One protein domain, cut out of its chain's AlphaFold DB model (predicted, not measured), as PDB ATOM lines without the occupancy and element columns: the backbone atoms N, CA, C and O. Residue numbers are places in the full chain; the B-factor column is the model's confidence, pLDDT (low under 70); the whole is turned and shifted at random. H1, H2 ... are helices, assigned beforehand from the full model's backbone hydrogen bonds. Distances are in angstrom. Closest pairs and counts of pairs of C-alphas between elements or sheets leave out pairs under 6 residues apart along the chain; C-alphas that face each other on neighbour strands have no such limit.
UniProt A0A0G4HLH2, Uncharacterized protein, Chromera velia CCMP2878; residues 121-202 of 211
ATOM      1  N   LEU A 121     322.581 -87.650 495.239       77.00
ATOM      2  CA  LEU A 121     322.936 -89.066 495.322       77.00
ATOM      3  C   LEU A 121     322.333 -89.842 494.154       77.00
ATOM      4  O   LEU A 121     323.047 -90.631 493.555       77.00
ATOM      5  N   PHE A 122     321.077 -89.580 493.787       70.62
ATOM      6  CA  PHE A 122     320.427 -90.221 492.634       70.62
ATOM      7  C   PHE A 122     320.925 -89.729 491.274       70.62
ATOM      8  O   PHE A 122     320.742 -90.420 490.276       70.62
ATOM      9  N   ALA A 123     321.564 -88.558 491.223       77.88
ATOM     10  CA  ALA A 123     322.283 -88.103 490.037       77.88
ATOM     11  C   ALA A 123     323.568 -88.915 489.800       77.88
ATOM     12  O   ALA A 123     324.004 -89.065 488.659       77.88
ATOM     13  N   CYS A 124     324.168 -89.456 490.863       73.00
ATOM     14  CA  CYS A 124     325.179 -90.493 490.741       73.00
ATOM     15  C   CYS A 124     324.478 -91.818 490.425       73.00
ATOM     16  O   CYS A 124     323.423 -92.118 490.977       73.00
ATOM     17  N   ASP A 125     325.090 -92.662 489.599       74.88
ATOM     18  CA  ASP A 125     324.536 -93.956 489.161       74.88
ATOM     19  C   ASP A 125     324.381 -95.005 490.296       74.88
ATOM     20  O   ASP A 125     324.237 -96.205 490.076       74.88
ATOM     21  N   ILE A 126     324.406 -94.559 491.557       79.50
ATOM     22  CA  ILE A 126     324.253 -95.371 492.760       79.50
ATOM     23  C   ILE A 126     322.908 -96.101 492.791       79.50
ATOM     24  O   ILE A 126     322.842 -97.205 493.321       79.50
ATOM     25  N   GLY A 127     321.852 -95.534 492.196       74.69
ATOM     26  CA  GLY A 127     320.552 -96.198 492.090       74.69
ATOM     27  C   GLY A 127     320.655 -97.521 491.327       74.69
ATOM     28  O   GLY A 127     320.178 -98.546 491.805       74.69
ATOM     29  N   ASN A 128     321.380 -97.538 490.204       75.38
ATOM     30  CA  ASN A 128     321.610 -98.757 489.428       75.38
ATOM     31  C   ASN A 128     322.539 -99.739 490.151       75.38
ATOM     32  O   ASN A 128     322.296-100.947 490.123       75.38
ATOM     33  N   VAL A 129     323.555 -99.237 490.863       79.94
ATOM     34  CA  VAL A 129     324.415-100.074 491.715       79.94
ATOM     35  C   VAL A 129     323.591-100.768 492.798       79.94
ATOM     36  O   VAL A 129     323.725-101.977 492.968       79.94
ATOM     37  N   ILE A 130     322.708-100.057 493.504       76.62
ATOM     38  CA  ILE A 130     321.887-100.665 494.562       76.62
ATOM     39  C   ILE A 130     320.841-101.616 493.960       76.62
ATOM     40  O   ILE A 130     320.661-102.725 494.469       76.62
ATOM     41  N   ARG A 131     320.236-101.254 492.821       73.75
ATOM     42  CA  ARG A 131     319.291-102.109 492.086       73.75
ATOM     43  C   ARG A 131     319.933-103.416 491.617       73.75
ATOM     44  O   ARG A 131     319.249-104.434 491.599       73.75
ATOM     45  N   SER A 132     321.234-103.433 491.314       75.00
ATOM     46  CA  SER A 132     321.947-104.663 490.929       75.00
ATOM     47  C   SER A 132     321.934-105.750 492.011       75.00
ATOM     48  O   SER A 132     322.040-106.934 491.695       75.00
ATOM     49  N   PHE A 133     321.743-105.369 493.277       74.38
ATOM     50  CA  PHE A 133     321.602-106.317 494.381       74.38
ATOM     51  C   PHE A 133     320.178-106.875 494.517       74.38
ATOM     52  O   PHE A 133     319.968-107.733 495.370       74.38
ATOM     53  N   VAL A 134     319.217-106.377 493.720       66.62
ATOM     54  CA  VAL A 134     317.774-106.696 493.737       66.62
ATOM     55  C   VAL A 134     317.276-107.010 495.156       66.62
ATOM     56  O   VAL A 134     316.791-108.110 495.424       66.62
ATOM     57  N   PRO A 135     317.439-106.087 496.124       62.94
ATOM     58  CA  PRO A 135     317.158-106.420 497.514       62.94
ATOM     59  C   PRO A 135     315.652-106.546 497.791       62.94
ATOM     60  O   PRO A 135     315.272-107.001 498.867       62.94
ATOM     61  N   ILE A 136     314.788-106.154 496.844       73.19
ATOM     62  CA  ILE A 136     313.332-106.205 496.978       73.19
ATOM     63  C   ILE A 136     312.751-107.054 495.852       73.19
ATOM     64  O   ILE A 136     312.845-106.709 494.675       73.19
ATOM     65  N   GLY A 137     312.142-108.176 496.234       77.06
ATOM     66  CA  GLY A 137     311.421-109.041 495.308       77.06
ATOM     67  C   GLY A 137     310.154-108.375 494.772       77.06
ATOM     68  O   GLY A 137     309.578-107.494 495.416       77.06
ATOM     69  N   ALA A 138     309.698-108.831 493.607       79.19
ATOM     70  CA  ALA A 138     308.493-108.301 492.979       79.19
ATOM     71  C   ALA A 138     307.253-108.453 493.878       79.19
ATOM     72  O   ALA A 138     306.452-107.532 493.958       79.19
ATOM     73  N   ASP A 139     307.149-109.522 494.670       81.81
ATOM     74  CA  ASP A 139     306.041-109.700 495.622       81.81
ATOM     75  C   ASP A 139     305.934-108.519 496.608       81.81
ATOM     76  O   ASP A 139     304.872-107.921 496.777       81.81
ATOM     77  N   GLN A 140     307.068-108.093 497.180       84.38
ATOM     78  CA  GLN A 140     307.113-106.977 498.127       84.38
ATOM     79  C   GLN A 140     306.804-105.630 497.456       84.38
ATOM     80  O   GLN A 140     306.191-104.749 498.072       84.38
ATOM     81  N   LEU A 141     307.208-105.461 496.192       86.69
ATOM     82  CA  LEU A 141     306.846-104.295 495.388       86.69
ATOM     83  C   LEU A 141     305.323-104.214 495.206       86.69
ATOM     84  O   LEU A 141     304.741-103.145 495.390       86.69
ATOM     85  N   TYR A 142     304.675-105.335 494.890       86.69
ATOM     86  CA  TYR A 142     303.235-105.387 494.635       86.69
ATOM     87  C   TYR A 142     302.427-105.189 495.914       86.69
ATOM     88  O   TYR A 142     301.428-104.474 495.885       86.69
ATOM     89  N   GLU A 143     302.890-105.728 497.044       87.00
ATOM     90  CA  GLU A 143     302.318-105.423 498.360       87.00
ATOM     91  C   GLU A 143     302.375-103.919 498.661       87.00
ATOM     92  O   GLU A 143     301.368-103.314 499.035       87.00
ATOM     93  N   THR A 144     303.533-103.287 498.438       87.00
ATOM     94  CA  THR A 144     303.705-101.845 498.674       87.00
ATOM     95  C   THR A 144     302.813-101.014 497.748       87.00
ATOM     96  O   THR A 144     302.226-100.012 498.167       87.00
ATOM     97  N   LEU A 145     302.668-101.442 496.493       87.38
ATOM     98  CA  LEU A 145     301.796-100.813 495.506       87.38
ATOM     99  C   LEU A 145     300.307-100.957 495.885       87.38
ATOM    100  O   LEU A 145     299.545 -99.994 495.790       87.38
ATOM    101  N   ASP A 146     299.894-102.109 496.417       87.81
ATOM    102  CA  ASP A 146     298.536-102.309 496.936       87.81
ATOM    103  C   ASP A 146     298.256-101.441 498.167       87.81
ATOM    104  O   ASP A 146     297.165-100.877 498.314       87.81
ATOM    105  N   GLU A 147     299.236-101.291 499.060       87.25
ATOM    106  CA  GLU A 147     299.138-100.346 500.169       87.25
ATOM    107  C   GLU A 147     299.034 -98.895 499.694       87.25
ATOM    108  O   GLU A 147     298.276 -98.111 500.274       87.25
ATOM    109  N   PHE A 148     299.772 -98.538 498.638       85.31
ATOM    110  CA  PHE A 148     299.724 -97.217 498.024       85.31
ATOM    111  C   PHE A 148     298.306 -96.895 497.523       85.31
ATOM    112  O   PHE A 148     297.794 -95.807 497.797       85.31
ATOM    113  N   PHE A 149     297.614 -97.857 496.899       85.44
ATOM    114  CA  PHE A 149     296.228 -97.679 496.442       85.44
ATOM    115  C   PHE A 149     295.209 -97.550 497.583       85.44
ATOM    116  O   PHE A 149     294.236 -96.801 497.470       85.44
ATOM    117  N   LYS A 150     295.414 -98.252 498.702       82.44
ATOM    118  CA  LYS A 150     294.471 -98.268 499.838       82.44
ATOM    119  C   LYS A 150     294.512 -96.985 500.690       82.44
ATOM    120  O   LYS A 150     293.601 -96.740 501.485       82.44
ATOM    121  N   GLN A 151     295.543 -96.147 500.560       73.88
ATOM    122  CA  GLN A 151     295.809 -95.037 501.483       73.88
ATOM    123  C   GLN A 151     294.940 -93.776 501.223       73.88
ATOM    124  O   GLN A 151     294.967 -93.176 500.145       73.88
ATOM    125  N   LYS A 152     294.228 -93.267 502.252       58.72
ATOM    126  CA  LYS A 152     293.432 -92.014 502.177       58.72
ATOM    127  C   LYS A 152     294.108 -90.766 502.798       58.72
ATOM    128  O   LYS A 152     294.646 -90.788 503.902       58.72
ATOM    129  N   SER A 153     294.041 -89.688 502.005       59.75
ATOM    130  CA  SER A 153     294.334 -88.242 502.159       59.75
ATOM    131  C   SER A 153     295.517 -87.722 502.996       59.75
ATOM    132  O   SER A 153     296.290 -86.945 502.445       59.75
ATOM    133  N   TRP A 154     295.704 -88.061 504.277       55.19
ATOM    134  CA  TRP A 154     296.596 -87.244 505.137       55.19
ATOM    135  C   TRP A 154     298.043 -87.738 505.282       55.19
ATOM    136  O   TRP A 154     298.917 -86.942 505.609       55.19
ATOM    137  N   ARG A 155     298.335 -89.012 504.988       55.44
ATOM    138  CA  ARG A 155     299.716 -89.557 504.943       55.44
ATOM    139  C   ARG A 155     300.220 -89.846 503.524       55.44
ATOM    140  O   ARG A 155     301.160 -90.607 503.344       55.44
ATOM    141  N   ARG A 156     299.573 -89.250 502.517       65.31
ATOM    142  CA  ARG A 156     299.820 -89.560 501.102       65.31
ATOM    143  C   ARG A 156     301.195 -89.108 500.610       65.31
ATOM    144  O   ARG A 156     301.813 -89.859 499.877       65.31
ATOM    145  N   ARG A 157     301.673 -87.929 501.038       64.88
ATOM    146  CA  ARG A 157     302.988 -87.401 500.625       64.88
ATOM    147  C   ARG A 157     304.118 -88.333 501.049       64.88
ATOM    148  O   ARG A 157     304.674 -88.989 500.188       64.88
ATOM    149  N   VAL A 158     304.322 -88.528 502.353       66.62
ATOM    150  CA  VAL A 158     305.432 -89.359 502.863       66.62
ATOM    151  C   VAL A 158     305.477 -90.732 502.188       66.62
ATOM    152  O   VAL A 158     306.519 -91.148 501.709       66.62
ATOM    153  N   LYS A 159     304.322 -91.387 502.027       70.88
ATOM    154  CA  LYS A 159     304.256 -92.710 501.397       70.88
ATOM    155  C   LYS A 159     304.506 -92.692 499.881       70.88
ATOM    156  O   LYS A 159     304.957 -93.688 499.333       70.88
ATOM    157  N   ARG A 160     304.232 -91.572 499.204       80.12
ATOM    158  CA  ARG A 160     304.618 -91.324 497.806       80.12
ATOM    159  C   ARG A 160     306.131 -91.213 497.682       80.12
ATOM    160  O   ARG A 160     306.702 -91.813 496.780       80.12
ATOM    161  N   GLU A 161     306.760 -90.453 498.574       78.25
ATOM    162  CA  GLU A 161     308.214 -90.313 498.602       78.25
ATOM    163  C   GLU A 161     308.899 -91.647 498.952       78.25
ATOM    164  O   GLU A 161     309.847 -92.028 498.272       78.25
ATOM    165  N   ASP A 162     308.356 -92.406 499.910       79.62
ATOM    166  CA  ASP A 162     308.834 -93.750 500.262       79.62
ATOM    167  C   ASP A 162     308.701 -94.728 499.083       79.62
ATOM    168  O   ASP A 162     309.628 -95.476 498.778       79.62
ATOM    169  N   PHE A 163     307.560 -94.701 498.383       83.00
ATOM    170  CA  PHE A 163     307.325 -95.545 497.214       83.00
ATOM    171  C   PHE A 163     308.246 -95.174 496.042       83.00
ATOM    172  O   PHE A 163     308.816 -96.055 495.405       83.00
ATOM    173  N   ALA A 164     308.464 -93.881 495.785       83.44
ATOM    174  CA  ALA A 164     309.412 -93.425 494.770       83.44
ATOM    175  C   ALA A 164     310.856 -93.838 495.105       83.44
ATOM    176  O   ALA A 164     311.588 -94.312 494.236       83.44
ATOM    177  N   LEU A 165     311.251 -93.717 496.375       81.44
ATOM    178  CA  LEU A 165     312.566 -94.135 496.852       81.44
ATOM    179  C   LEU A 165     312.784 -95.643 496.657       81.44
ATOM    180  O   LEU A 165     313.830 -96.052 496.157       81.44
ATOM    181  N   LEU A 166     311.781 -96.459 496.996       84.31
ATOM    182  CA  LEU A 166     311.790 -97.910 496.786       84.31
ATOM    183  C   LEU A 166     312.091 -98.270 495.323       84.31
ATOM    184  O   LEU A 166     312.931 -99.120 495.026       84.31
ATOM    185  N   LEU A 167     311.412 -97.590 494.402       82.12
ATOM    186  CA  LEU A 167     311.528 -97.844 492.971       82.12
ATOM    187  C   LEU A 167     312.885 -97.412 492.402       82.12
ATOM    188  O   LEU A 167     313.438 -98.087 491.528       82.12
ATOM    189  N   HIS A 168     313.452 -96.319 492.916       75.25
ATOM    190  CA  HIS A 168     314.768 -95.838 492.498       75.25
ATOM    191  C   HIS A 168     315.932 -96.673 493.029       75.25
ATOM    192  O   HIS A 168     316.968 -96.743 492.372       75.25
ATOM    193  N   VAL A 169     315.787 -97.283 494.204       73.19
ATOM    194  CA  VAL A 169     316.913 -97.924 494.892       73.19
ATOM    195  C   VAL A 169     316.940 -99.436 494.686       73.19
ATOM    196  O   VAL A 169     318.022-100.012 494.656       73.19
ATOM    197  N   SER A 170     315.790-100.105 494.575       70.81
ATOM    198  CA  SER A 170     315.774-101.537 494.901       70.81
ATOM    199  C   SER A 170     314.745-102.413 494.196       70.81
ATOM    200  O   SER A 170     314.844-103.633 494.320       70.81
ATOM    201  N   ALA A 171     313.777-101.842 493.480       77.62
ATOM    202  CA  ALA A 171     312.710-102.628 492.871       77.62
ATOM    203  C   ALA A 171     313.037-103.069 491.434       77.62
ATOM    204  O   ALA A 171     313.451-102.261 490.598       77.62
ATOM    205  N   ASP A 172     312.776-104.345 491.150       77.69
ATOM    206  CA  ASP A 172     312.634-104.865 489.791       77.69
ATOM    207  C   ASP A 172     311.225-104.522 489.281       77.69
ATOM    208  O   ASP A 172     310.240-105.170 489.635       77.69
ATOM    209  N   VAL A 173     311.128-103.422 488.532       81.25
ATOM    210  CA  VAL A 173     309.855-102.802 488.124       81.25
ATOM    211  C   VAL A 173     309.177-103.490 486.938       81.25
ATOM    212  O   VAL A 173     307.971-103.320 486.752       81.25
ATOM    213  N   ASP A 174     309.938-104.280 486.178       83.00
ATOM    214  CA  ASP A 174     309.487-104.928 484.940       83.00
ATOM    215  C   ASP A 174     309.204-106.420 485.119       83.00
ATOM    216  O   ASP A 174     308.704-107.084 484.209       83.00
ATOM    217  N   ARG A 175     309.500-106.966 486.300       84.00
ATOM    218  CA  ARG A 175     309.181-108.350 486.626       84.00
ATOM    219  C   ARG A 175     307.676-108.573 486.672       84.00
ATOM    220  O   ARG A 175     306.939-107.831 487.315       84.00
ATOM    221  N   LEU A 176     307.255-109.655 486.026       83.94
ATOM    222  CA  LEU A 176     305.868-110.093 486.004       83.94
ATOM    223  C   LEU A 176     305.503-110.791 487.320       83.94
ATOM    224  O   LEU A 176     306.206-111.705 487.763       83.94
ATOM    225  N   VAL A 177     304.383-110.379 487.909       83.00
ATOM    226  CA  VAL A 177     303.715-111.047 489.036       83.00
ATOM    227  C   VAL A 177     302.266-111.237 488.629       83.00
ATOM    228  O   VAL A 177     301.617-110.283 488.205       83.00
ATOM    229  N   ASP A 178     301.789-112.479 488.687       82.56
ATOM    230  CA  ASP A 178     300.465-112.872 488.182       82.56
ATOM    231  C   ASP A 178     300.211-112.475 486.712       82.56
ATOM    232  O   ASP A 178     299.076-112.298 486.292       82.56
ATOM    233  N   GLY A 179     301.280-112.355 485.917       83.50
ATOM    234  CA  GLY A 179     301.220-112.014 484.494       83.50
ATOM    235  C   GLY A 179     301.195-110.521 484.167       83.50
ATOM    236  O   GLY A 179     301.376-110.172 483.006       83.50
ATOM    237  N   ASP A 180     301.091-109.659 485.175       86.00
ATOM    238  CA  ASP A 180     301.132-108.206 485.021       86.00
ATOM    239  C   ASP A 180     302.482-107.646 485.467       86.00
ATOM    240  O   ASP A 180     303.103-108.187 486.380       86.00
ATOM    241  N   THR A 181     302.902-106.511 484.899       89.25
ATOM    242  CA  THR A 181     303.951-105.646 485.478       89.25
ATOM    243  C   THR A 181     303.373-104.697 486.532       89.25
ATOM    244  O   THR A 181     302.169-104.412 486.555       89.25
ATOM    245  N   ALA A 182     304.233-104.114 487.375       88.38
ATOM    246  CA  ALA A 182     303.806-103.106 488.347       88.38
ATOM    247  C   ALA A 182     303.131-101.906 487.653       88.38
ATOM    248  O   ALA A 182     302.175-101.324 488.178       88.38
ATOM    249  N   LEU A 183     303.586-101.568 486.439       89.50
ATOM    250  CA  LEU A 183     302.997-100.527 485.603       89.50
ATOM    251  C   LEU A 183     301.590-100.903 485.113       89.50
ATOM    252  O   LEU A 183     300.679-100.083 485.234       89.50
ATOM    253  N   MET A 184     301.383-102.133 484.633       89.06
ATOM    254  CA  MET A 184     300.057-102.635 484.238       89.06
ATOM    255  C   MET A 184     299.077-102.586 485.409       89.06
ATOM    256  O   MET A 184     297.995-102.008 485.290       89.06
ATOM    257  N   LYS A 185     299.495-103.066 486.585       89.50
ATOM    258  CA  LYS A 185     298.682-103.012 487.804       89.50
ATOM    259  C   LYS A 185     298.305-101.577 488.197       89.50
ATOM    260  O   LYS A 185     297.162-101.320 488.576       89.50
ATOM    261  N   ALA A 186     299.219-100.613 488.060       90.19
ATOM    262  CA  ALA A 186     298.934 -99.197 488.309       90.19
ATOM    263  C   ALA A 186     297.923 -98.588 487.321       90.19
ATOM    264  O   ALA A 186     297.082 -97.776 487.728       90.19
ATOM    265  N   VAL A 187     297.974 -99.000 486.049       90.19
ATOM    266  CA  VAL A 187     296.999 -98.610 485.019       90.19
ATOM    267  C   VAL A 187     295.623 -99.209 485.318       90.19
ATOM    268  O   VAL A 187     294.636 -98.472 485.313       90.19
ATOM    269  N   LEU A 188     295.556-100.500 485.661       88.94
ATOM    270  CA  LEU A 188     294.314-101.189 486.039       88.94
ATOM    271  C   LEU A 188     293.668-100.567 487.287       88.94
ATOM    272  O   LEU A 188     292.452-100.396 487.348       88.94
ATOM    273  N   ALA A 189     294.484-100.145 488.255       87.88
ATOM    274  CA  ALA A 189     294.035 -99.427 489.444       87.88
ATOM    275  C   ALA A 189     293.645 -97.956 489.177       87.88
ATOM    276  O   ALA A 189     293.228 -97.255 490.100       87.88
ATOM    277  N   THR A 190     293.773 -97.458 487.940       89.25
ATOM    278  CA  THR A 190     293.512 -96.060 487.533       89.25
ATOM    279  C   THR A 190     294.310 -95.014 488.328       89.25
ATOM    280  O   THR A 190     293.913 -93.854 488.460       89.25
ATOM    281  N   SER A 191     295.470 -95.408 488.859       88.06
ATOM    282  CA  SER A 191     296.306 -94.553 489.700       88.06
ATOM    283  C   SER A 191     297.331 -93.803 488.856       88.06
ATOM    284  O   SER A 191     298.470 -94.237 488.691       88.06
ATOM    285  N   LEU A 192     296.946 -92.628 488.347       87.56
ATOM    286  CA  LEU A 192     297.855 -91.768 487.574       87.56
ATOM    287  C   LEU A 192     299.131 -91.420 488.358       87.56
ATOM    288  O   LEU A 192     300.198 -91.244 487.776       87.56
ATOM    289  N   GLU A 193     299.018 -91.307 489.679       86.69
ATOM    290  CA  GLU A 193     300.152 -91.015 490.552       86.69
ATOM    291  C   GLU A 193     301.155 -92.174 490.577       86.69
ATOM    292  O   GLU A 193     302.341 -91.934 490.372       86.69
ATOM    293  N   ALA A 194     300.693 -93.419 490.732       86.19
ATOM    294  CA  ALA A 194     301.569 -94.589 490.680       86.19
ATOM    295  C   ALA A 194     302.205 -94.766 489.293       86.19
ATOM    296  O   ALA A 194     303.397 -95.040 489.206       86.19
ATOM    297  N   VAL A 195     301.440 -94.534 488.217       89.25
ATOM    298  CA  VAL A 195     301.951 -94.589 486.836       89.25
ATOM    299  C   VAL A 195     303.101 -93.602 486.635       89.25
ATOM    300  O   VAL A 195     304.142 -93.982 486.109       89.25
ATOM    301  N   LYS A 196     302.956 -92.349 487.088       87.94
ATOM    302  CA  LYS A 196     304.028 -91.345 486.971       87.94
ATOM    303  C   LYS A 196     305.299 -91.778 487.694       87.94
ATOM    304  O   LYS A 196     306.366 -91.707 487.102       87.94
ATOM    305  N   ILE A 197     305.174 -92.254 488.933       87.56
ATOM    306  CA  ILE A 197     306.333 -92.661 489.739       87.56
ATOM    307  C   ILE A 197     307.038 -93.870 489.104       87.56
ATOM    308  O   ILE A 197     308.260 -93.888 489.022       87.56
ATOM    309  N   LEU A 198     306.286 -94.860 488.613       88.19
ATOM    310  CA  LEU A 198     306.851 -96.042 487.952       88.19
ATOM    311  C   LEU A 198     307.582 -95.684 486.650       88.19
ATOM    312  O   LEU A 198     308.681 -96.180 486.409       88.19
ATOM    313  N   VAL A 199     307.019 -94.784 485.839       86.94
ATOM    314  CA  VAL A 199     307.668 -94.298 484.609       86.94
ATOM    315  C   VAL A 199     308.917 -93.472 484.928       86.94
ATOM    316  O   VAL A 199     309.952 -93.673 484.298       86.94
ATOM    317  N   GLU A 200     308.860 -92.588 485.929       83.56
ATOM    318  CA  GLU A 200     310.026 -91.828 486.413       83.56
ATOM    319  C   GLU A 200     311.136 -92.753 486.941       83.56
ATOM    320  O   GLU A 200     312.320 -92.454 486.781       83.56
ATOM    321  N   ALA A 201     310.777 -93.905 487.511       79.69
ATOM    322  CA  ALA A 201     311.723 -94.917 487.972       79.69
ATOM    323  C   ALA A 201     312.319 -95.797 486.855       79.69
ATOM    324  O   ALA A 201     313.231 -96.588 487.132       79.69
ATOM    325  N   GLY A 202     311.845 -95.641 485.613       81.25
ATOM    326  CA  GLY A 202     312.340 -96.349 484.434       81.25
ATOM    327  C   GLY A 202     311.592 -97.636 484.084       81.25
ATOM    328  O   GLY A 202     312.168 -98.468 483.393       81.25
TER     329      GLY A 202
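What this domain is: This is residues 121 to 202 of the 211 residues of an uncharacterized protein of Chromera velia CCMP2878 (UniProt A0A0G4HLH2). Two helical hairpins, H2 with H3 and H4 with H5, are stacked one on the other with their four helices roughly aligned, and the short helix H1 stands crosswise at the far end of H3. A long link, residues 170 to 181, leads from the first hairpin to the second. The printed part has 82 residues with five named helices, H1 to H5 in order along it, and no named strand; the class is all helix. It is compact, with a radius of gyration of the C-alphas of 12.3 A, and its C-alphas span 33 by 31 by 18 A.

How they stand to each other: Start at H1, residues 126 to 131, and look for H3, residues 156 to 169, the hub. They touch through residues 168 to 169 of H3 alone, about perpendicular at 85 degrees; their closest C-alphas, those of Gly 127 and Val 169, are 4.9 A apart. Next comes H2, residues 138 to 150, which is apart from H1. H2 and H3 form a hairpin: they touch at a shallow tilt of 16 degrees, opposite ways, with the C-alphas of Phe 148 and Lys 159 closest at 7.2 A. Go on to H4, residues 182 to 188, which touches residues 141 to 145 of H2 alone. Their closest C-alphas, those of Tyr 142 and Ala 182, are 6.7 A apart, and they run the same way at a shallow tilt of 35.0 degrees, only just short of steep. H5, residues 192 to 200, forms a hairpin with H4: they touch at a shallow tilt of 26 degrees, opposite ways, and the C-alphas of Ala 186 and Val 195 are closest at 5.7 A. H5 only just touches H3, with 3 pairs of C-alphas within 8 A; the closest are Ala 164 and Ile 197, 5.9 A apart. H1 is apart from H4 and H5. In H1, H2, H3, H4 and H5 every O i to N i+4 pair is within hydrogen-bond range.

Where its parts are: Find C-alpha 126 at (324.253, -95.371, 492.760); from there H1 runs 8.4 A to C-alpha 131. H2 measures 18.6 A from C-alpha 138 to C-alpha 150. H3 starts at C-alpha 156, (299.820, -89.560, 501.102), and reaches C-alpha 169 after 20.0 A. H4 covers 10.0 A from C-alpha 182 to C-alpha 188. H5 covers 12.2 A from C-alpha 192 and ends at C-alpha 200, (310.026, -91.828, 486.413).

The domain as a whole: The two C-alphas farthest apart, those of Ser 132 and Ser 153, are 34.0 A apart. The printed part has no cut. The link from H3 to H4 is long, 12 residues. Look for low confidence, pLDDT under 70, at residues 134 to 135 and 152 to 158, of which 156 to 158 belong to H3; the mean of the printed part is 80.0.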